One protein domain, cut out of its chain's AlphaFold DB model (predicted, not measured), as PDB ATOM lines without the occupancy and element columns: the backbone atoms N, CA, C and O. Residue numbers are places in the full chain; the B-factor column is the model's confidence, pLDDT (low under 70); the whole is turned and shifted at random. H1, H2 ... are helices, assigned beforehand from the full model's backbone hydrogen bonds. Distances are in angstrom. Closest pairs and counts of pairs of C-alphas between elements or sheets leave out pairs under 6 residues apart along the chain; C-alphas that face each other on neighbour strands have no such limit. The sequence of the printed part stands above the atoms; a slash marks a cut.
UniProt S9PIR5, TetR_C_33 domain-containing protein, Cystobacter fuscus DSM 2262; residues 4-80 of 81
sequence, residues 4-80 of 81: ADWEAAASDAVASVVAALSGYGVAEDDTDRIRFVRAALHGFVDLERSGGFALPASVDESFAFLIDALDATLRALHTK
ATOM      1  N   ALA A   4      18.257  -2.997 -31.301       88.50
ATOM      2  CA  ALA A   4      17.777  -4.358 -31.108       88.50
ATOM      3  C   ALA A   4      16.399  -4.399 -30.424       88.50
ATOM      4  O   ALA A   4      15.560  -5.214 -30.794       88.50
ATOM      5  N   ASP A   5      16.126  -3.487 -29.481       90.62
ATOM      6  CA  ASP A   5      14.817  -3.412 -28.815       90.62
ATOM      7  C   ASP A   5      13.712  -2.994 -29.806       90.62
ATOM      8  O   ASP A   5      12.588  -3.489 -29.734       90.62
ATOM      9  N   TRP A   6      14.020  -2.089 -30.744       81.25
ATOM     10  CA  TRP A   6      13.077  -1.651 -31.781       81.25
ATOM     11  C   TRP A   6      12.817  -2.735 -32.828       81.25
ATOM     12  O   TRP A   6      11.676  -2.917 -33.253       81.25
ATOM     13  N   GLU A   7      13.856  -3.464 -33.228       85.31
ATOM     14  CA  GLU A   7      13.751  -4.592 -34.157       85.31
ATOM     15  C   GLU A   7      12.906  -5.728 -33.569       85.31
ATOM     16  O   GLU A   7      12.022  -6.248 -34.253       85.31
ATOM     17  N   ALA A   8      13.112  -6.055 -32.289       87.31
ATOM     18  CA  ALA A   8      12.303  -7.041 -31.576       87.31
ATOM     19  C   ALA A   8      10.825  -6.621 -31.521       87.31
ATOM     20  O   ALA A   8       9.955  -7.378 -31.944       87.31
ATOM     21  N   ALA A   9      10.538  -5.379 -31.116       85.06
ATOM     22  CA  ALA A   9       9.167  -4.870 -31.064       85.06
ATOM     23  C   ALA A   9       8.481  -4.859 -32.445       85.06
ATOM     24  O   ALA A   9       7.292  -5.165 -32.562       85.06
ATOM     25  N   ALA A  10       9.219  -4.526 -33.508       82.62
ATOM     26  CA  ALA A  10       8.701  -4.583 -34.871       82.62
ATOM     27  C   ALA A  10       8.398  -6.026 -35.305       82.62
ATOM     28  O   ALA A  10       7.382  -6.266 -35.961       82.62
ATOM     29  N   SER A  11       9.252  -6.984 -34.931       86.19
ATOM     30  CA  SER A  11       9.046  -8.407 -35.208       86.19
ATOM     31  C   SER A  11       7.811  -8.952 -34.490       86.19
ATOM     32  O   SER A  11       6.963  -9.568 -35.137       86.19
ATOM     33  N   ASP A  12       7.635  -8.629 -33.208       88.75
ATOM     34  CA  ASP A  12       6.483  -9.060 -32.405       88.75
ATOM     35  C   ASP A  12       5.153  -8.542 -32.968       88.75
ATOM     36  O   ASP A  12       4.152  -9.268 -33.023       88.75
ATOM     37  N   ALA A  13       5.136  -7.297 -33.454       85.31
ATOM     38  CA  ALA A  13       3.966  -6.729 -34.118       85.31
ATOM     39  C   ALA A  13       3.603  -7.502 -35.397       85.31
ATOM     40  O   ALA A  13       2.428  -7.766 -35.656       85.31
ATOM     41  N   VAL A  14       4.601  -7.905 -36.193       85.88
ATOM     42  CA  VAL A  14       4.377  -8.733 -37.390       85.88
ATOM     43  C   VAL A  14       3.888 -10.126 -37.007       85.88
ATOM     44  O   VAL A  14       2.903 -10.590 -37.580       85.88
ATOM     45  N   ALA A  15       4.528 -10.766 -36.028       88.75
ATOM     46  CA  ALA A  15       4.150 -12.092 -35.553       88.75
ATOM     47  C   ALA A  15       2.696 -12.122 -35.057       88.75
ATOM     48  O   ALA A  15       1.955 -13.048 -35.377       88.75
ATOM     49  N   SER A  16       2.254 -11.067 -34.367       90.06
ATOM     50  CA  SER A  16       0.865 -10.926 -33.911       90.06
ATOM     51  C   SER A  16      -0.134 -10.888 -35.075       90.06
ATOM     52  O   SER A  16      -1.174 -11.543 -35.022       90.06
ATOM     53  N   VAL A  17       0.188 -10.168 -36.156       88.69
ATOM     54  CA  VAL A  17      -0.664 -10.116 -37.358       88.69
ATOM     55  C   VAL A  17      -0.706 -11.471 -38.062       88.69
ATOM     56  O   VAL A  17      -1.783 -11.933 -38.429       88.69
ATOM     57  N   VAL A  18       0.444 -12.131 -38.225       88.50
ATOM     58  CA  VAL A  18       0.520 -13.468 -38.841       88.50
ATOM     59  C   VAL A  18      -0.277 -14.489 -38.026       88.50
ATOM     60  O   VAL A  18      -1.072 -15.241 -38.588       88.50
ATOM     61  N   ALA A  19      -0.155 -14.460 -36.697       90.56
ATOM     62  CA  ALA A  19      -0.924 -15.324 -35.810       90.56
ATOM     63  C   ALA A  19      -2.437 -15.102 -35.963       90.56
ATOM     64  O   ALA A  19      -3.186 -16.071 -36.071       90.56
ATOM     65  N   ALA A  20      -2.902 -13.852 -36.054       90.69
ATOM     66  CA  ALA A  20      -4.316 -13.554 -36.293       90.69
ATOM     67  C   ALA A  20      -4.804 -14.069 -37.662       90.69
ATOM     68  O   ALA A  20      -5.915 -14.589 -37.778       90.69
ATOM     69  N   LEU A  21      -3.961 -13.973 -38.694       92.44
ATOM     70  CA  LEU A  21      -4.263 -14.430 -40.052       92.44
ATOM     71  C   LEU A  21      -4.398 -15.956 -40.172       92.44
ATOM     72  O   LEU A  21      -5.165 -16.432 -41.014       92.44
ATOM     73  N   SER A  22      -3.751 -16.721 -39.287       90.56
ATOM     74  CA  SER A  22      -3.904 -18.184 -39.232       90.56
ATOM     75  C   SER A  22      -5.364 -18.619 -39.024       90.56
ATOM     76  O   SER A  22      -5.811 -19.600 -39.620       90.56
ATOM     77  N   GLY A  23      -6.156 -17.835 -38.276       91.00
ATOM     78  CA  GLY A  23      -7.588 -18.074 -38.065       91.00
ATOM     79  C   GLY A  23      -8.444 -17.937 -39.331       91.00
ATOM     80  O   GLY A  23      -9.560 -18.450 -39.375       91.00
ATOM     81  N   TYR A  24      -7.912 -17.297 -40.376       92.19
ATOM     82  CA  TYR A  24      -8.549 -17.153 -41.688       92.19
ATOM     83  C   TYR A  24      -8.024 -18.167 -42.719       92.19
ATOM     84  O   TYR A  24      -8.368 -18.079 -43.898       92.19
ATOM     85  N   GLY A  25      -7.179 -19.120 -42.303       90.75
ATOM     86  CA  GLY A  25      -6.554 -20.097 -43.201       90.75
ATOM     87  C   GLY A  25      -5.514 -19.487 -44.147       90.75
ATOM     88  O   GLY A  25      -5.210 -20.070 -45.188       90.75
ATOM     89  N   VAL A  26      -4.993 -18.302 -43.818       90.44
ATOM     90  CA  VAL A  26      -3.922 -17.647 -44.572       90.44
ATOM     91  C   VAL A  26      -2.593 -18.304 -44.205       90.44
ATOM     92  O   VAL A  26      -2.279 -18.451 -43.026       90.44
ATOM     93  N   ALA A  27      -1.831 -18.721 -45.216       87.94
ATOM     94  CA  ALA A  27      -0.519 -19.323 -45.014       87.94
ATOM     95  C   ALA A  27       0.503 -18.273 -44.542       87.94
ATOM     96  O   ALA A  27       0.413 -17.102 -44.908       87.94
ATOM     97  N   GLU A  28       1.487 -18.693 -43.744       86.81
ATOM     98  CA  GLU A  28       2.517 -17.793 -43.196       86.81
ATOM     99  C   GLU A  28       3.383 -17.129 -44.282       86.81
ATOM    100  O   GLU A  28       3.961 -16.068 -44.052       86.81
ATOM    101  N   ASP A  29       3.454 -17.728 -45.471       89.88
ATOM    102  CA  ASP A  29       4.183 -17.226 -46.634       89.88
ATOM    103  C   ASP A  29       3.320 -16.386 -47.596       89.88
ATOM    104  O   ASP A  29       3.845 -15.839 -48.573       89.88
ATOM    105  N   ASP A  30       2.026 -16.195 -47.299       92.31
ATOM    106  CA  ASP A  30       1.104 -15.341 -48.060       92.31
ATOM    107  C   ASP A  30       1.395 -13.853 -47.804       92.31
ATOM    108  O   ASP A  30       0.705 -13.115 -47.089       92.31
ATOM    109  N   THR A  31       2.499 -13.417 -48.405       91.50
ATOM    110  CA  THR A  31       3.085 -12.089 -48.235       91.50
ATOM    111  C   THR A  31       2.100 -10.981 -48.597       91.50
ATOM    112  O   THR A  31       2.104  -9.931 -47.950       91.50
ATOM    113  N   ASP A  32       1.249 -11.194 -49.598       93.38
ATOM    114  CA  ASP A  32       0.315 -10.176 -50.075       93.38
ATOM    115  C   ASP A  32      -0.821  -9.954 -49.076       93.38
ATOM    116  O   ASP A  32      -1.112  -8.803 -48.737       93.38
ATOM    117  N   ARG A  33      -1.409 -11.023 -48.517       92.94
ATOM    118  CA  ARG A  33      -2.428 -10.880 -47.462       92.94
ATOM    119  C   ARG A  33      -1.848 -10.293 -46.178       92.94
ATOM    120  O   ARG A  33      -2.478  -9.426 -45.568       92.94
ATOM    121  N   ILE A  34      -0.634 -10.693 -45.795       92.62
ATOM    122  CA  ILE A  34       0.063 -10.116 -44.635       92.62
ATOM    123  C   ILE A  34       0.313  -8.618 -44.850       92.62
ATOM    124  O   ILE A  34       0.022  -7.802 -43.970       92.62
ATOM    125  N   ARG A  35       0.828  -8.228 -46.023       93.38
ATOM    126  CA  ARG A  35       1.073  -6.819 -46.367       93.38
ATOM    127  C   ARG A  35      -0.216  -6.010 -46.409       93.38
ATOM    128  O   ARG A  35      -0.208  -4.889 -45.914       93.38
ATOM    129  N   PHE A  36      -1.298  -6.571 -46.940       95.56
ATOM    130  CA  PHE A  36      -2.609  -5.925 -46.981       95.56
ATOM    131  C   PHE A  36      -3.091  -5.523 -45.581       95.56
ATOM    132  O   PHE A  36      -3.338  -4.342 -45.335       95.56
ATOM    133  N   VAL A  37      -3.149  -6.475 -44.643       95.69
ATOM    134  CA  VAL A  37      -3.611  -6.195 -43.272       95.69
ATOM    135  C   VAL A  37      -2.676  -5.219 -42.563       95.69
ATOM    136  O   VAL A  37      -3.131  -4.257 -41.944       95.69
ATOM    137  N   ARG A  38      -1.357  -5.413 -42.691       94.06
ATOM    138  CA  ARG A  38      -0.375  -4.516 -42.069       94.06
ATOM    139  C   ARG A  38      -0.465  -3.090 -42.597       94.06
ATOM    140  O   ARG A  38      -0.387  -2.163 -41.800       94.06
ATOM    141  N   ALA A  39      -0.616  -2.907 -43.907       96.81
ATOM    142  CA  ALA A  39      -0.730  -1.585 -44.513       96.81
ATOM    143  C   ALA A  39      -1.991  -0.857 -44.029       96.81
ATOM    144  O   ALA A  39      -1.914   0.320 -43.685       96.81
ATOM    145  N   ALA A  40      -3.118  -1.569 -43.937       97.50
ATOM    146  CA  ALA A  40      -4.376  -1.015 -43.449       97.50
ATOM    147  C   ALA A  40      -4.274  -0.548 -41.985       97.50
ATOM    148  O   ALA A  40      -4.590   0.601 -41.681       97.50
ATOM    149  N   LEU A  41      -3.761  -1.404 -41.091       96.00
ATOM    150  CA  LEU A  41      -3.571  -1.063 -39.675       96.00
ATOM    151  C   LEU A  41      -2.546   0.061 -39.488       96.00
ATOM    152  O   LEU A  41      -2.780   0.994 -38.722       96.00
ATOM    153  N   HIS A  42      -1.417  -0.011 -40.197       95.31
ATOM    154  CA  HIS A  42      -0.368   0.999 -40.100       95.31
ATOM    155  C   HIS A  42      -0.861   2.368 -40.572       95.31
ATOM    156  O   HIS A  42      -0.666   3.348 -39.862       95.31
ATOM    157  N   GLY A  43      -1.541   2.426 -41.722       96.31
ATOM    158  CA  GLY A  43      -2.098   3.670 -42.251       96.31
ATOM    159  C   GLY A  43      -3.146   4.284 -41.325       96.31
ATOM    160  O   GLY A  43      -3.143   5.494 -41.125       96.31
ATOM    161  N   PHE A  44      -4.000   3.465 -40.703       97.38
ATOM    162  CA  PHE A  44      -4.980   3.957 -39.735       97.38
ATOM    163  C   PHE A  44      -4.307   4.591 -38.509       97.38
ATOM    164  O   PHE A  44      -4.629   5.717 -38.141       97.38
ATOM    165  N   VAL A  45      -3.337   3.892 -37.909       95.12
ATOM    166  CA  VAL A  45      -2.605   4.385 -36.730       95.12
ATOM    167  C   VAL A  45      -1.771   5.626 -37.059       95.12
ATOM    168  O   VAL A  45      -1.663   6.527 -36.231       95.12
ATOM    169  N   ASP A  46      -1.176   5.701 -38.251       96.06
ATOM    170  CA  ASP A  46      -0.418   6.878 -38.688       96.06
ATOM    171  C   ASP A  46      -1.326   8.111 -38.860       96.06
ATOM    172  O   ASP A  46      -1.004   9.201 -38.378       96.06
ATOM    173  N   LEU A  47      -2.514   7.926 -39.448       96.69
ATOM    174  CA  LEU A  47      -3.534   8.974 -39.544       96.69
ATOM    175  C   LEU A  47      -4.032   9.419 -38.165       96.69
ATOM    176  O   LEU A  47      -4.131  10.617 -37.914       96.69
ATOM    177  N   GLU A  48      -4.299   8.489 -37.248       95.44
ATOM    178  CA  GLU A  48      -4.706   8.819 -35.880       95.44
ATOM    179  C   GLU A  48      -3.633   9.645 -35.158       95.44
ATOM    180  O   GLU A  48      -3.908  10.731 -34.644       95.44
ATOM    181  N   ARG A  49      -2.385   9.161 -35.167       95.75
ATOM    182  CA  ARG A  49      -1.252   9.800 -34.479       95.75
ATOM    183  C   ARG A  49      -0.936  11.190 -35.011       95.75
ATOM    184  O   ARG A  49      -0.500  12.046 -34.245       95.75
ATOM    185  N   SER A  50      -1.124  11.404 -36.308       95.94
ATOM    186  CA  SER A  50      -0.905  12.700 -36.952       95.94
ATOM    187  C   SER A  50      -2.112  13.643 -36.858       95.94
ATOM    188  O   SER A  50      -2.014  14.789 -37.297       95.94
ATOM    189  N   GLY A  51      -3.240  13.202 -36.286       92.38
ATOM    190  CA  GLY A  51      -4.487  13.973 -36.262       92.38
ATOM    191  C   GLY A  51      -5.142  14.115 -37.644       92.38
ATOM    192  O   GLY A  51      -5.924  15.039 -37.870       92.38
ATOM    193  N   GLY A  52      -4.825  13.216 -38.577       93.69
ATOM    194  CA  GLY A  52      -5.181  13.284 -39.993       93.69
ATOM    195  C   GLY A  52      -6.652  13.020 -40.331       93.69
ATOM    196  O   GLY A  52      -7.040  13.233 -41.477       93.69
ATOM    197  N   PHE A  53      -7.489  12.581 -39.382       93.88
ATOM    198  CA  PHE A  53      -8.903  12.290 -39.666       93.88
ATOM    199  C   PHE A  53      -9.767  13.539 -39.860       93.88
ATOM    200  O   PHE A  53     -10.705  13.480 -40.649       93.88
ATOM    201  N   ALA A  54      -9.449  14.653 -39.186       87.88
ATOM    202  CA  ALA A  54     -10.030  15.999 -39.355       87.88
ATOM    203  C   ALA A  54     -11.578  16.152 -39.319       87.88
ATOM    204  O   ALA A  54     -12.079  17.277 -39.348       87.88
ATOM    205  N   LEU A  55     -12.342  15.062 -39.241       89.06
ATOM    206  CA  LEU A  55     -13.801  15.004 -39.199       89.06
ATOM    207  C   LEU A  55     -14.286  14.704 -37.770       89.06
ATOM    208  O   LEU A  55     -13.590  14.012 -37.028       89.06
ATOM    209  N   PRO A  56     -15.489  15.168 -37.376       87.56
ATOM    210  CA  PRO A  56     -16.035  14.972 -36.032       87.56
ATOM    211  C   PRO A  56     -16.649  13.569 -35.852       87.56
ATOM    212  O   PRO A  56     -17.789  13.438 -35.412       87.56
ATOM    213  N   ALA A  57     -15.918  12.523 -36.237       89.56
ATOM    214  CA  ALA A  57     -16.306  11.126 -36.059       89.56
ATOM    215  C   ALA A  57     -15.471  10.474 -34.950       89.56
ATOM    216  O   ALA A  57     -14.339  10.886 -34.688       89.56
ATOM    217  N   SER A  58     -16.020   9.442 -34.306       95.19
ATOM    218  CA  SER A  58     -15.268   8.655 -33.330       95.19
ATOM    219  C   SER A  58     -14.173   7.846 -34.034       95.19
ATOM    220  O   SER A  58     -14.438   7.096 -34.981       95.19
ATOM    221  N   VAL A  59     -12.933   7.997 -33.562       95.62
ATOM    222  CA  VAL A  59     -11.795   7.206 -34.052       95.62
ATOM    223  C   VAL A  59     -11.977   5.735 -33.684       95.62
ATOM    224  O   VAL A  59     -11.760   4.875 -34.532       95.62
ATOM    225  N   ASP A  60     -12.485   5.449 -32.483       95.88
ATOM    226  CA  ASP A  60     -12.760   4.083 -32.031       95.88
ATOM    227  C   ASP A  60     -13.801   3.386 -32.920       95.88
ATOM    228  O   ASP A  60     -13.615   2.234 -33.311       95.88
ATOM    229  N   GLU A  61     -14.876   4.088 -33.302       97.00
ATOM    230  CA  GLU A  61     -15.885   3.536 -34.222       97.00
ATOM    231  C   GLU A  61     -15.300   3.296 -35.619       97.00
ATOM    232  O   GLU A  61     -15.587   2.281 -36.255       97.00
ATOM    233  N   SER A  62     -14.434   4.199 -36.085       96.62
ATOM    234  CA  SER A  62     -13.744   4.055 -37.372       96.62
ATOM    235  C   SER A  62     -12.767   2.876 -37.365       96.62
ATOM    236  O   SER A  62     -12.633   2.174 -38.370       96.62
ATOM    237  N   PHE A  63     -12.108   2.624 -36.233       97.31
ATOM    238  CA  PHE A  63     -11.225   1.477 -36.056       97.31
ATOM    239  C   PHE A  63     -12.015   0.167 -36.003       97.31
ATOM    240  O   PHE A  63     -11.654  -0.787 -36.688       97.31
ATOM    241  N   ALA A  64     -13.129   0.124 -35.264       97.75
ATOM    242  CA  ALA A  64     -14.020  -1.037 -35.246       97.75
ATOM    243  C   ALA A  64     -14.519  -1.377 -36.661       97.75
ATOM    244  O   ALA A  64     -14.416  -2.525 -37.092       97.75
ATOM    245  N   PHE A  65     -14.937  -0.364 -37.427       97.88
ATOM    246  CA  PHE A  65     -15.319  -0.534 -38.829       97.88
ATOM    247  C   PHE A  65     -14.182  -1.107 -39.692       97.88
ATOM    248  O   PHE A  65     -14.422  -1.996 -40.510       97.88
ATOM    249  N   LEU A  66     -12.942  -0.627 -39.521       98.00
ATOM    250  CA  LEU A  66     -11.780  -1.171 -40.230       98.00
ATOM    251  C   LEU A  66     -11.595  -2.668 -39.937       98.00
ATOM    252  O   LEU A  66     -11.360  -3.443 -40.864       98.00
ATOM    253  N   ILE A  67     -11.705  -3.074 -38.670       97.25
ATOM    254  CA  ILE A  67     -11.556  -4.475 -38.260       97.25
ATOM    255  C   ILE A  67     -12.669  -5.346 -38.852       97.25
ATOM    256  O   ILE A  67     -12.363  -6.384 -39.439       97.25
ATOM    257  N   ASP A  68     -13.926  -4.904 -38.783       98.06
ATOM    258  CA  ASP A  68     -15.062  -5.626 -39.370       98.06
ATOM    259  C   ASP A  68     -14.903  -5.790 -40.892       98.06
ATOM    260  O   ASP A  68     -15.148  -6.865 -41.451       98.06
ATOM    261  N   ALA A  69     -14.433  -4.746 -41.582       98.19
ATOM    262  CA  ALA A  69     -14.176  -4.791 -43.020       98.19
ATOM    263  C   ALA A  69     -13.034  -5.757 -43.385       98.19
ATOM    264  O   ALA A  69     -13.124  -6.476 -44.390       98.19
ATOM    265  N   LEU A  70     -11.965  -5.793 -42.582       96.81
ATOM    266  CA  LEU A  70     -10.858  -6.736 -42.751       96.81
ATOM    267  C   LEU A  70     -11.313  -8.182 -42.518       96.81
ATOM    268  O   LEU A  70     -11.020  -9.032 -43.361       96.81
ATOM    269  N   ASP A  71     -12.063  -8.460 -41.446       95.81
ATOM    270  CA  ASP A  71     -12.623  -9.791 -41.156       95.81
ATOM    271  C   ASP A  71     -13.500 -10.283 -42.317       95.81
ATOM    272  O   ASP A  71     -13.254 -11.358 -42.876       95.81
ATOM    273  N   ALA A  72     -14.455  -9.460 -42.762       96.38
ATOM    274  CA  ALA A  72     -15.336  -9.798 -43.876       96.38
ATOM    275  C   ALA A  72     -14.554 -10.078 -45.172       96.38
ATOM    276  O   ALA A  72     -14.825 -11.059 -45.874       96.38
ATOM    277  N   THR A  73     -13.552  -9.249 -45.479       95.56
ATOM    278  CA  THR A  73     -12.715  -9.406 -46.678       95.56
ATOM    279  C   THR A  73     -11.893 -10.691 -46.624       95.56
ATOM    280  O   THR A  73     -11.884 -11.456 -47.589       95.56
ATOM    281  N   LEU A  74     -11.229 -10.969 -45.500       94.12
ATOM    282  CA  LEU A  74     -10.406 -12.167 -45.330       94.12
ATOM    283  C   LEU A  74     -11.248 -13.446 -45.424       94.12
ATOM    284  O   LEU A  74     -10.849 -14.392 -46.107       94.12
ATOM    285  N   ARG A  75     -12.455 -13.452 -44.841       93.44
ATOM    286  CA  ARG A  75     -13.416 -14.559 -44.988       93.44
ATOM    287  C   ARG A  75     -13.851 -14.766 -46.438       93.44
ATOM    288  O   ARG A  75     -13.924 -15.905 -46.888       93.44
ATOM    289  N   ALA A  76     -14.116 -13.693 -47.181       91.50
ATOM    290  CA  ALA A  76     -14.540 -13.778 -48.581       91.50
ATOM    291  C   ALA A  76     -13.412 -14.236 -49.527       91.50
ATOM    292  O   ALA A  76     -13.656 -14.941 -50.506       91.50
ATOM    293  N   LEU A  77     -12.166 -13.852 -49.240       82.44
ATOM    294  CA  LEU A  77     -10.995 -14.272 -50.015       82.44
ATOM    295  C   LEU A  77     -10.613 -15.737 -49.774       82.44
ATOM    296  O   LEU A  77      -9.908 -16.312 -50.603       82.44
ATOM    297  N   HIS A  78     -11.066 -16.347 -48.678       69.50
ATOM    298  CA  HIS A  78     -10.903 -17.780 -48.422       69.50
ATOM    299  C   HIS A  78     -11.804 -18.640 -49.329       69.50
ATOM    300  O   HIS A  78     -11.419 -19.731 -49.743       69.50
ATOM    301  N   THR A  79     -12.997 -18.152 -49.683       58.41
ATOM    302  CA  THR A  79     -14.008 -18.898 -50.456       58.41
ATOM    303  C   THR A  79     -13.777 -18.909 -51.966       58.41
ATOM    304  O   THR A  79     -14.456 -19.650 -52.676       58.41
ATOM    305  N   LYS A  80     -12.834 -18.114 -52.481       45.62
ATOM    306  CA  LYS A  80     -12.499 -18.069 -53.909       45.62
ATOM    307  C   LYS A  80     -11.379 -19.077 -54.207       45.62
ATOM    308  O   LYS A  80     -10.201 -18.729 -54.171       45.62
TER     309      LYS A  80
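This is residues 4 to 80 of the 81 residues of the protein "TetR_C_33 domain-containing protein" of Cystobacter fuscus DSM 2262 (UniProt S9PIR5). H2 and H3 stand side by side as a helical hairpin, and H1 makes a steep corner with H2, its residues 14 to 21 packing on residues 34 to 38 of H2 and its residues 4 to 12 sticking out as a free arm. The printed part has 77 residues with three named helices, H1, H2 and H3, and no named strand, an all-helix domain. It is only just loose, close to compact, with a radius of gyration of the C-alphas of 14.1 A, and flat, spanning 38 by 38 by 16 A.

H1, residues 4 to 22, begins with C-alpha 4 at (17.777, -4.358, -31.108) and is 27.0 A long. H2, residues 31 to 49, measures 26.2 A. H3, residues 59 to 78, measures 28.8 A and ends with C-alpha 78 at (-10.903, -17.780, -48.422).

H1, with residues 14 to 21 alone, touches H2, at a steep tilt of 61 degrees, opposite ways; the closest C-alphas, of Val 18 and Ile 34, are 6.7 A apart. H2 and H3, a hairpin, only just touch, with 3 pairs of C-alphas within 8 A, the closest those of Val 37 and Leu 70 at 7.3 A; their tilt is a shallow 7 degrees, opposite ways. H1 and H3 are only just apart, at 8.4 A. In H1, H2 and H3 every O i to N i+4 pair is within hydrogen-bond range.

The C-alphas farthest apart, those of Ala 4 and Lys 80, are 40.3 A apart. The printed part has no cut, and both links are short. Residues 78 to 80 have pLDDT under 70.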